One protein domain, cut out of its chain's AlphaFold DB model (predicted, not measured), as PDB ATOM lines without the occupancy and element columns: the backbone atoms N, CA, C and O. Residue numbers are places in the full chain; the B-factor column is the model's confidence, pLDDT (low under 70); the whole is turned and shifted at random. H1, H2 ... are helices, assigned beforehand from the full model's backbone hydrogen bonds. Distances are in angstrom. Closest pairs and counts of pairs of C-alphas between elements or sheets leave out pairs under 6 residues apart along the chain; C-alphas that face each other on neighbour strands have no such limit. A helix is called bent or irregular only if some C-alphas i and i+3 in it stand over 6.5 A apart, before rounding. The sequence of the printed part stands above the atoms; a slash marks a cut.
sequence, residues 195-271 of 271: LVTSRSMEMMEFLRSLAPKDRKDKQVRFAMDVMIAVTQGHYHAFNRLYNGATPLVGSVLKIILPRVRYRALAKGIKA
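AT A GLANCE: This is residues 195 to 271 of the 271 residues of the protein "Hypothetical protein" of Lotharella globosa (UniProt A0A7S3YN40). Look for a helical hairpin, H2 and H3, with the bent helix H4 folded back along it; H2 is the helix nearest the middle. H1 sits off to one side as a separate piece and touches no helix. You will find 77 residues printed, with four named helices in the order H1, H2, H3, H4 and no named strand, in the class all helix. The whole is compact, with a radius of gyration of the C-alphas of 13.2 A, and spans 41 by 28 by 20 A.

HOW THE PARTS SIT: Start at residues 200 to 209, which are H1. It is apart from H2, residues 218 to 232. Next comes H3, residues 235 to 243; H2 and H3 touch, closest at the C-alphas of Ala 229 and Phe 238, 5.3 A apart. They form a hairpin at a shallow tilt of 30 degrees, opposite ways. Residues 247 to 268 were assigned by their hydrogen bonds as one helix, H4, but it is bent: C-alphas 255 and 258 are 7.2 A apart. Its arms, H4a, residues 247 to 255, and H4b, residues 258 to 268, stand at a steep tilt of 58 degrees. H1 is apart from H3, H4a and H4b. H3 and H4a, also a hairpin, only just touch, with 3 pairs of C-alphas within 8 A; the closest are those of Tyr 242 and Gly 250, 6.2 A apart. They run opposite ways at a shallow tilt of 34.8 degrees, only just short of steep. H3 and H4b only just touch, also with 3 pairs; the closest C-alphas are those of Tyr 235 and Ala 264, 6.1 A apart, at a shallow tilt of 29 degrees, opposite ways. H2 and H4b are close but not clearly touching, with the C-alphas of Val 230 and Val 260 closest at 6.5 A; H2 and H4a are near each other. In H1, H2, H3 and H4b every O i to N i+4 pair is within hydrogen-bond range; in H4a 3 of 5 are.

IN THESE COORDINATES: Find C-alpha 200 at (-26.052, 25.186, 35.915); from there H1 runs 14.3 A to C-alpha 209. H2 begins at C-alpha 218, (-22.356, 30.098, 57.460), and runs 20.9 A. H3 measures 12.3 A, H4a 13.1 A and H4b 15.5 A, ending at C-alpha 268, (-45.739, 39.531, 37.801).

THE WHOLE: The farthest C-alphas, of Lys 213 and Ile 269, are 41.3 A apart. The printed part has no cut; the links H2 to H3 and H3 to H4 are tight, H1 to H2 is short, and no link is long. Mean pLDDT of the printed part is 90.0, with residues 268 to 271 under 70.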
ATOM      1  N   LEU A 195     -23.181  30.758  39.831       92.31
ATOM      2  CA  LEU A 195     -24.487  31.394  39.687       92.31
ATOM      3  C   LEU A 195     -24.451  32.556  38.679       92.31
ATOM      4  O   LEU A 195     -25.265  32.601  37.752       92.31
ATOM      5  N   VAL A 196     -23.491  33.475  38.820       91.62
ATOM      6  CA  VAL A 196     -23.334  34.649  37.940       91.62
ATOM      7  C   VAL A 196     -23.092  34.225  36.494       91.62
ATOM      8  O   VAL A 196     -23.758  34.708  35.572       91.62
ATOM      9  N   THR A 197     -22.191  33.264  36.296       90.31
ATOM     10  CA  THR A 197     -21.821  32.744  34.972       90.31
ATOM     11  C   THR A 197     -22.854  31.783  34.377       90.31
ATOM     12  O   THR A 197     -22.701  31.366  33.233       90.31
ATOM     13  N   SER A 198     -23.952  31.492  35.092       83.44
ATOM     14  CA  SER A 198     -25.072  30.656  34.618       83.44
ATOM     15  C   SER A 198     -24.676  29.233  34.230       83.44
ATOM     16  O   SER A 198     -25.285  28.628  33.348       83.44
ATOM     17  N   ARG A 199     -23.667  28.682  34.903       80.06
ATOM     18  CA  ARG A 199     -23.146  27.339  34.643       80.06
ATOM     19  C   ARG A 199     -23.900  26.318  35.490       80.06
ATOM     20  O   ARG A 199     -23.386  25.827  36.489       80.06
ATOM     21  N   SER A 200     -25.148  26.033  35.118       80.12
ATOM     22  CA  SER A 200     -26.052  25.186  35.915       80.12
ATOM     23  C   SER A 200     -25.498  23.781  36.170       80.12
ATOM     24  O   SER A 200     -25.574  23.300  37.297       80.12
ATOM     25  N   MET A 201     -24.889  23.146  35.165       87.12
ATOM     26  CA  MET A 201     -24.298  21.809  35.307       87.12
ATOM     27  C   MET A 201     -23.092  21.807  36.256       87.12
ATOM     28  O   MET A 201     -23.081  21.032  37.211       87.12
ATOM     29  N   GLU A 202     -22.132  22.718  36.054       88.69
ATOM     30  CA  GLU A 202     -20.959  22.863  36.936       88.69
ATOM     31  C   GLU A 202     -21.376  23.215  38.372       88.69
ATOM     32  O   GLU A 202     -20.779  22.734  39.332       88.69
ATOM     33  N   MET A 203     -22.426  24.025  38.538       88.81
ATOM     34  CA  MET A 203     -22.996  24.354  39.844       88.81
ATOM     35  C   MET A 203     -23.557  23.116  40.550       88.81
ATOM     36  O   MET A 203     -23.260  22.902  41.723       88.81
ATOM     37  N   MET A 204     -24.327  22.282  39.846       87.88
ATOM     38  CA  MET A 204     -24.895  21.054  40.412       87.88
ATOM     39  C   MET A 204     -23.811  20.034  40.762       87.88
ATOM     40  O   MET A 204     -23.857  19.432  41.831       87.88
ATOM     41  N   GLU A 205     -22.817  19.853  39.893       91.06
ATOM     42  CA  GLU A 205     -21.662  18.996  40.170       91.06
ATOM     43  C   GLU A 205     -20.888  19.487  41.393       91.06
ATOM     44  O   GLU A 205     -20.598  18.713  42.309       91.06
ATOM     45  N   PHE A 206     -20.627  20.793  41.459       90.44
ATOM     46  CA  PHE A 206     -19.918  21.374  42.583       90.44
ATOM     47  C   PHE A 206     -20.694  21.197  43.893       90.44
ATOM     48  O   PHE A 206     -20.121  20.706  44.863       90.44
ATOM     49  N   LEU A 207     -22.004  21.466  43.906       89.94
ATOM     50  CA  LEU A 207     -22.871  21.202  45.059       89.94
ATOM     51  C   LEU A 207     -22.811  19.740  45.518       89.94
ATOM     52  O   LEU A 207     -22.718  19.492  46.720       89.94
ATOM     53  N   ARG A 208     -22.821  18.768  44.594       91.50
ATOM     54  CA  ARG A 208     -22.695  17.340  44.938       91.50
ATOM     55  C   ARG A 208     -21.347  17.018  45.576       91.50
ATOM     56  O   ARG A 208     -21.324  16.270  46.545       91.50
ATOM     57  N   SER A 209     -20.262  17.619  45.086       90.75
ATOM     58  CA  SER A 209     -18.915  17.415  45.637       90.75
ATOM     59  C   SER A 209     -18.669  18.067  47.004       90.75
ATOM     60  O   SER A 209     -17.682  17.734  47.657       90.75
ATOM     61  N   LEU A 210     -19.533  18.985  47.460       92.50
ATOM     62  CA  LEU A 210     -19.389  19.615  48.776       92.50
ATOM     63  C   LEU A 210     -19.605  18.606  49.902       92.50
ATOM     64  O   LEU A 210     -20.687  18.013  50.001       92.50
ATOM     65  N   ALA A 211     -18.628  18.500  50.806       92.88
ATOM     66  CA  ALA A 211     -18.750  17.647  51.978       92.88
ATOM     67  C   ALA A 211     -19.870  18.153  52.913       92.88
ATOM     68  O   ALA A 211     -20.097  19.364  53.013       92.88
ATOM     69  N   PRO A 212     -20.547  17.263  53.664       93.56
ATOM     70  CA  PRO A 212     -21.640  17.656  54.557       93.56
ATOM     71  C   PRO A 212     -21.254  18.728  55.583       93.56
ATOM     72  O   PRO A 212     -22.067  19.594  55.902       93.56
ATOM     73  N   LYS A 213     -20.009  18.697  56.077       94.19
ATOM     74  CA  LYS A 213     -19.474  19.697  57.010       94.19
ATOM     75  C   LYS A 213     -19.372  21.092  56.387       94.19
ATOM     76  O   LYS A 213     -19.742  22.066  57.028       94.19
ATOM     77  N   ASP A 214     -18.970  21.181  55.120       94.94
ATOM     78  CA  ASP A 214     -18.773  22.462  54.436       94.94
ATOM     79  C   ASP A 214     -20.113  23.142  54.152       94.94
ATOM     80  O   ASP A 214     -20.233  24.356  54.246       94.94
ATOM     81  N   ARG A 215     -21.167  22.355  53.902       94.19
ATOM     82  CA  ARG A 215     -22.540  22.862  53.725       94.19
ATOM     83  C   ARG A 215     -23.142  23.469  54.996       94.19
ATOM     84  O   ARG A 215     -24.184  24.124  54.916       94.19
ATOM     85  N   LYS A 216     -22.568  23.180  56.169       95.00
ATOM     86  CA  LYS A 216     -22.993  23.746  57.457       95.00
ATOM     87  C   LYS A 216     -22.303  25.072  57.768       95.00
ATOM     88  O   LYS A 216     -22.797  25.787  58.634       95.00
ATOM     89  N   ASP A 217     -21.220  25.411  57.066       97.56
ATOM     90  CA  ASP A 217     -20.565  26.703  57.239       97.56
ATOM     91  C   ASP A 217     -21.504  27.855  56.845       97.56
ATOM     92  O   ASP A 217     -22.239  27.780  55.856       97.56
ATOM     93  N   LYS A 218     -21.467  28.940  57.623       96.50
ATOM     94  CA  LYS A 218     -22.356  30.098  57.460       96.50
ATOM     95  C   LYS A 218     -22.173  30.817  56.120       96.50
ATOM     96  O   LYS A 218     -23.157  31.276  55.546       96.50
ATOM     97  N   GLN A 219     -20.946  30.901  55.603       95.56
ATOM     98  CA  GLN A 219     -20.641  31.592  54.345       95.56
ATOM     99  C   GLN A 219     -21.100  30.755  53.154       95.56
ATOM    100  O   GLN A 219     -21.724  31.262  52.221       95.56
ATOM    101  N   VAL A 220     -20.847  29.444  53.214       96.94
ATOM    102  CA  VAL A 220     -21.313  28.492  52.200       96.94
ATOM    103  C   VAL A 220     -22.839  28.449  52.176       96.94
ATOM    104  O   VAL A 220     -23.435  28.532  51.103       96.94
ATOM    105  N   ARG A 221     -23.476  28.389  53.351       96.50
ATOM    106  CA  ARG A 221     -24.936  28.407  53.481       96.50
ATOM    107  C   ARG A 221     -25.548  29.672  52.903       96.50
ATOM    108  O   ARG A 221     -26.456  29.565  52.089       96.50
ATOM    109  N   PHE A 222     -24.994  30.840  53.223       96.94
ATOM    110  CA  PHE A 222     -25.446  32.100  52.640       96.94
ATOM    111  C   PHE A 222     -25.418  32.059  51.101       96.94
ATOM    112  O   PHE A 222     -26.400  32.411  50.446       96.94
ATOM    113  N   ALA A 223     -24.321  31.581  50.500       96.56
ATOM    114  CA  ALA A 223     -24.234  31.453  49.046       96.56
ATOM    115  C   ALA A 223     -25.254  30.448  48.478       96.56
ATOM    116  O   ALA A 223     -25.810  30.676  47.403       96.56
ATOM    117  N   MET A 224     -25.544  29.362  49.203       95.81
ATOM    118  CA  MET A 224     -26.607  28.414  48.852       95.81
ATOM    119  C   MET A 224     -27.998  29.042  48.896       95.81
ATOM    120  O   MET A 224     -28.753  28.883  47.937       95.81
ATOM    121  N   ASP A 225     -28.311  29.812  49.932       96.12
ATOM    122  CA  ASP A 225     -29.599  30.495  50.067       96.12
ATOM    123  C   ASP A 225     -29.811  31.511  48.937       96.12
ATOM    124  O   ASP A 225     -30.900  31.595  48.359       96.12
ATOM    125  N   VAL A 226     -28.750  32.222  48.535       96.12
ATOM    126  CA  VAL A 226     -28.774  33.097  47.354       96.12
ATOM    127  C   VAL A 226     -29.089  32.297  46.091       96.12
ATOM    128  O   VAL A 226     -29.962  32.694  45.317       96.12
ATOM    129  N   MET A 227     -28.407  31.171  45.860       93.31
ATOM    130  CA  MET A 227     -28.665  30.329  44.687       93.31
ATOM    131  C   MET A 227     -30.110  29.826  44.663       93.31
ATOM    132  O   MET A 227     -30.753  29.894  43.613       93.31
ATOM    133  N   ILE A 228     -30.643  29.370  45.798       93.38
ATOM    134  CA  ILE A 228     -32.033  28.914  45.925       93.38
ATOM    135  C   ILE A 228     -32.990  30.057  45.572       93.38
ATOM    136  O   ILE A 228     -33.826  29.911  44.679       93.38
ATOM    137  N   ALA A 229     -32.814  31.232  46.183       94.62
ATOM    138  CA  ALA A 229     -33.659  32.393  45.919       94.62
ATOM    139  C   ALA A 229     -33.645  32.805  44.435       94.62
ATOM    140  O   ALA A 229     -34.689  33.111  43.856       94.62
ATOM    141  N   VAL A 230     -32.477  32.775  43.786       92.44
ATOM    142  CA  VAL A 230     -32.321  33.169  42.375       92.44
ATOM    143  C   VAL A 230     -32.877  32.125  41.406       92.44
ATOM    144  O   VAL A 230     -33.488  32.491  40.398       92.44
ATOM    145  N   THR A 231     -32.678  30.836  41.686       89.00
ATOM    146  CA  THR A 231     -33.145  29.732  40.826       89.00
ATOM    147  C   THR A 231     -34.657  29.544  40.903       89.00
ATOM    148  O   THR A 231     -35.292  29.361  39.866       89.00
ATOM    149  N   GLN A 232     -35.254  29.694  42.088       90.25
ATOM    150  CA  GLN A 232     -36.710  29.652  42.282       90.25
ATOM    151  C   GLN A 232     -37.398  30.961  41.849       90.25
ATOM    152  O   GLN A 232     -38.599  31.008  41.569       90.25
ATOM    153  N   GLY A 233     -36.632  32.048  41.719       89.50
ATOM    154  CA  GLY A 233     -37.154  33.372  41.383       89.50
ATOM    155  C   GLY A 233     -37.866  34.051  42.555       89.50
ATOM    156  O   GLY A 233     -38.773  34.849  42.331       89.50
ATOM    157  N   HIS A 234     -37.466  33.746  43.791       92.31
ATOM    158  CA  HIS A 234     -37.951  34.390  45.010       92.31
ATOM    159  C   HIS A 234     -37.266  35.747  45.213       92.31
ATOM    160  O   HIS A 234     -36.303  35.884  45.970       92.31
ATOM    161  N   TYR A 235     -37.785  36.774  44.535       91.38
ATOM    162  CA  TYR A 235     -37.203  38.120  44.535       91.38
ATOM    163  C   TYR A 235     -37.036  38.719  45.939       91.38
ATOM    164  O   TYR A 235     -35.961  39.211  46.265       91.38
ATOM    165  N   HIS A 236     -38.063  38.643  46.792       91.81
ATOM    166  CA  HIS A 236     -37.997  39.203  48.146       91.81
ATOM    167  C   HIS A 236     -36.936  38.515  49.010       91.81
ATOM    168  O   HIS A 236     -36.211  39.193  49.734       91.81
ATOM    169  N   ALA A 237     -36.807  37.187  48.906       94.44
ATOM    170  CA  ALA A 237     -35.767  36.441  49.609       94.44
ATOM    171  C   ALA A 237     -34.370  36.864  49.132       94.44
ATOM    172  O   ALA A 237     -33.514  37.182  49.955       94.44
ATOM    173  N   PHE A 238     -34.169  36.967  47.814       95.75
ATOM    174  CA  PHE A 238     -32.920  37.469  47.244       95.75
ATOM    175  C   PHE A 238     -32.610  38.900  47.701       95.75
ATOM    176  O   PHE A 238     -31.478  39.185  48.072       95.75
ATOM    177  N   ASN A 239     -33.599  39.797  47.715       93.94
ATOM    178  CA  ASN A 239     -33.404  41.188  48.118       93.94
ATOM    179  C   ASN A 239     -33.010  41.313  49.601       93.94
ATOM    180  O   ASN A 239     -32.144  42.115  49.933       93.94
ATOM    181  N   ARG A 240     -33.588  40.485  50.486       96.25
ATOM    182  CA  ARG A 240     -33.153  40.413  51.893       96.25
ATOM    183  C   ARG A 240     -31.703  39.946  52.014       96.25
ATOM    184  O   ARG A 240     -30.929  40.577  52.725       96.25
ATOM    185  N   LEU A 241     -31.331  38.882  51.298       96.50
ATOM    186  CA  LEU A 241     -29.957  38.368  51.289       96.50
ATOM    187  C   LEU A 241     -28.974  39.402  50.729       96.50
ATOM    188  O   LEU A 241     -27.910  39.604  51.298       96.50
ATOM    189  N   TYR A 242     -29.349  40.097  49.655       95.38
ATOM    190  CA  TYR A 242     -28.546  41.161  49.058       95.38
ATOM    191  C   TYR A 242     -28.258  42.296  50.048       95.38
ATOM    192  O   TYR A 242     -27.112  42.718  50.167       95.38
ATOM    193  N   ASN A 243     -29.270  42.743  50.796       93.88
ATOM    194  CA  ASN A 243     -29.117  43.813  51.786       93.88
ATOM    195  C   ASN A 243     -28.290  43.393  53.014       93.88
ATOM    196  O   ASN A 243     -27.697  44.249  53.660       93.88
ATOM    197  N   GLY A 244     -28.258  42.098  53.340       92.88
ATOM    198  CA  GLY A 244     -27.447  41.543  54.430       92.88
ATOM    199  C   GLY A 244     -26.056  41.056  54.007       92.88
ATOM    200  O   GLY A 244     -25.331  40.505  54.833       92.88
ATOM    201  N   ALA A 245     -25.689  41.194  52.732       94.56
ATOM    202  CA  ALA A 245     -24.409  40.724  52.219       94.56
ATOM    203  C   ALA A 245     -23.247  41.609  52.695       94.56
ATOM    204  O   ALA A 245     -23.380  42.826  52.823       94.56
ATOM    205  N   THR A 246     -22.064  41.014  52.870       94.75
ATOM    206  CA  THR A 246     -20.831  41.799  53.031       94.75
ATOM    207  C   THR A 246     -20.580  42.641  51.774       94.75
ATOM    208  O   THR A 246     -21.026  42.245  50.693       94.75
ATOM    209  N   PRO A 247     -19.832  43.760  51.847       93.69
ATOM    210  CA  PRO A 247     -19.564  44.595  50.671       93.69
ATOM    211  C   PRO A 247     -19.002  43.808  49.477       93.69
ATOM    212  O   PRO A 247     -19.427  44.007  48.339       93.69
ATOM    213  N   LEU A 248     -18.106  42.855  49.752       93.19
ATOM    214  CA  LEU A 248     -17.479  42.016  48.736       93.19
ATOM    215  C   LEU A 248     -18.462  41.026  48.097       93.19
ATOM    216  O   LEU A 248     -18.508  40.878  46.881       93.19
ATOM    217  N   VAL A 249     -19.303  40.370  48.896       94.06
ATOM    218  CA  VAL A 249     -20.359  39.498  48.360       94.06
ATOM    219  C   VAL A 249     -21.389  40.327  47.591       94.06
ATOM    220  O   VAL A 249     -21.816  39.945  46.501       94.06
ATOM    221  N   GLY A 250     -21.743  41.501  48.111       93.56
ATOM    222  CA  GLY A 250     -22.640  42.459  47.479       93.56
ATOM    223  C   GLY A 250     -22.168  42.895  46.091       93.56
ATOM    224  O   GLY A 250     -23.006  43.017  45.192       93.56
ATOM    225  N   SER A 251     -20.855  43.060  45.869       92.69
ATOM    226  CA  SER A 251     -20.310  43.378  44.539       92.69
ATOM    227  C   SER A 251     -20.603  42.264  43.527       92.69
ATOM    228  O   SER A 251     -21.047  42.554  42.416       92.69
ATOM    229  N   VAL A 252     -20.482  40.993  43.931       92.44
ATOM    230  CA  VAL A 252     -20.835  39.830  43.097       92.44
ATOM    231  C   VAL A 252     -22.338  39.778  42.832       92.44
ATOM    232  O   VAL A 252     -22.772  39.631  41.687       92.44
ATOM    233  N   LEU A 253     -23.161  39.933  43.873       93.75
ATOM    234  CA  LEU A 253     -24.621  39.862  43.746       93.75
ATOM    235  C   LEU A 253     -25.193  40.995  42.882       93.75
ATOM    236  O   LEU A 253     -26.182  40.803  42.169       93.75
ATOM    237  N   LYS A 254     -24.547  42.166  42.880       93.06
ATOM    238  CA  LYS A 254     -24.913  43.298  42.021       93.06
ATOM    239  C   LYS A 254     -24.883  42.927  40.533       93.06
ATOM    240  O   LYS A 254     -25.701  43.445  39.774       93.06
ATOM    241  N   ILE A 255     -24.015  41.998  40.122       91.69
ATOM    242  CA  ILE A 255     -23.900  41.535  38.727       91.69
ATOM    243  C   ILE A 255     -25.175  40.798  38.278       91.69
ATOM    244  O   ILE A 255     -25.626  40.960  37.143       91.69
ATOM    245  N   ILE A 256     -25.793  40.004  39.160       90.62
ATOM    246  CA  ILE A 256     -26.998  39.218  38.837       90.62
ATOM    247  C   ILE A 256     -28.309  39.965  39.088       90.62
ATOM    248  O   ILE A 256     -29.336  39.590  38.516       90.62
ATOM    249  N   LEU A 257     -28.284  41.035  39.885       91.56
ATOM    250  CA  LEU A 257     -29.464  41.814  40.267       91.56
ATOM    251  C   LEU A 257     -30.367  42.214  39.075       91.56
ATOM    252  O   LEU A 257     -31.579  42.005  39.181       91.56
ATOM    253  N   PRO A 258     -29.858  42.702  37.920       91.19
ATOM    254  CA  PRO A 258     -30.713  43.031  36.774       91.19
ATOM    255  C   PRO A 258     -31.486  41.824  36.226       91.19
ATOM    256  O   PRO A 258     -32.664  41.935  35.889       91.19
ATOM    257  N   ARG A 259     -30.846  40.648  36.182       89.44
ATOM    258  CA  ARG A 259     -31.457  39.403  35.685       89.44
ATOM    259  C   ARG A 259     -32.543  38.910  36.634       89.44
ATOM    260  O   ARG A 259     -33.592  38.451  36.186       89.44
ATOM    261  N   VAL A 260     -32.297  39.032  37.937       90.56
ATOM    262  CA  VAL A 260     -33.252  38.666  38.987       90.56
ATOM    263  C   VAL A 260     -34.476  39.589  38.953       90.56
ATOM    264  O   VAL A 260     -35.603  39.094  38.942       90.56
ATOM    265  N   ARG A 261     -34.273  40.909  38.828       90.56
ATOM    266  CA  ARG A 261     -35.359  41.898  38.677       90.56
ATOM    267  C   ARG A 261     -36.210  41.648  37.436       90.56
ATOM    268  O   ARG A 261     -37.431  41.624  37.534       90.56
ATOM    269  N   TYR A 262     -35.576  41.410  36.288       88.81
ATOM    270  CA  TYR A 262     -36.295  41.122  35.047       88.81
ATOM    271  C   TYR A 262     -37.199  39.888  35.179       88.81
ATOM    272  O   TYR A 262     -38.367  39.936  34.807       88.81
ATOM    273  N   ARG A 263     -36.687  38.793  35.759       87.31
ATOM    274  CA  ARG A 263     -37.479  37.575  35.987       87.31
ATOM    275  C   ARG A 263     -38.657  37.805  36.931       87.31
ATOM    276  O   ARG A 263     -39.718  37.238  36.700       87.31
ATOM    277  N   ALA A 264     -38.473  38.616  37.973       87.94
ATOM    278  CA  ALA A 264     -39.541  38.952  38.909       87.94
ATOM    279  C   ALA A 264     -40.675  39.723  38.215       87.94
ATOM    280  O   ALA A 264     -41.832  39.323  38.310       87.94
ATOM    281  N   LEU A 265     -40.334  40.760  37.442       87.38
ATOM    282  CA  LEU A 265     -41.305  41.544  36.670       87.38
ATOM    283  C   LEU A 265     -42.015  40.691  35.613       87.38
ATOM    284  O   LEU A 265     -43.231  40.744  35.493       87.38
ATOM    285  N   ALA A 266     -41.275  39.851  34.887       84.12
ATOM    286  CA  ALA A 266     -41.851  38.974  33.871       84.12
ATOM    287  C   ALA A 266     -42.825  37.929  34.448       84.12
ATOM    288  O   ALA A 266     -43.743  37.516  33.747       84.12
ATOM    289  N   LYS A 267     -42.633  37.492  35.702       78.44
ATOM    290  CA  LYS A 267     -43.604  36.642  36.409       78.44
ATOM    291  C   LYS A 267     -44.830  37.441  36.858       78.44
ATOM    292  O   LYS A 267     -45.934  36.952  36.683       78.44
ATOM    293  N   GLY A 268     -44.639  38.658  37.371       68.12
ATOM    294  CA  GLY A 268     -45.739  39.531  37.801       68.12
ATOM    295  C   GLY A 268     -46.624  40.056  36.665       68.12
ATOM    296  O   GLY A 268     -47.763  40.401  36.915       68.12
ATOM    297  N   ILE A 269     -46.125  40.095  35.424       58.84
ATOM    298  CA  ILE A 269     -46.920  40.436  34.224       58.84
ATOM    299  C   ILE A 269     -47.734  39.230  33.710       58.84
ATOM    300  O   ILE A 269     -48.661  39.396  32.927       58.84
ATOM    301  N   LYS A 270     -47.369  38.003  34.105       50.03
ATOM    302  CA  LYS A 270     -48.024  36.755  33.672       50.03
ATOM    303  C   LYS A 270     -49.005  36.182  34.707       50.03
ATOM    304  O   LYS A 270     -49.570  35.124  34.437       50.03
ATOM    305  N   ALA A 271     -49.126  36.818  35.868       46.69
ATOM    306  CA  ALA A 271     -50.051  36.473  36.946       46.69
ATOM    307  C   ALA A 271     -51.228  37.450  36.925       46.69
ATOM    308  O   ALA A 271     -52.346  36.999  37.242       46.69
TER     309      ALA A 271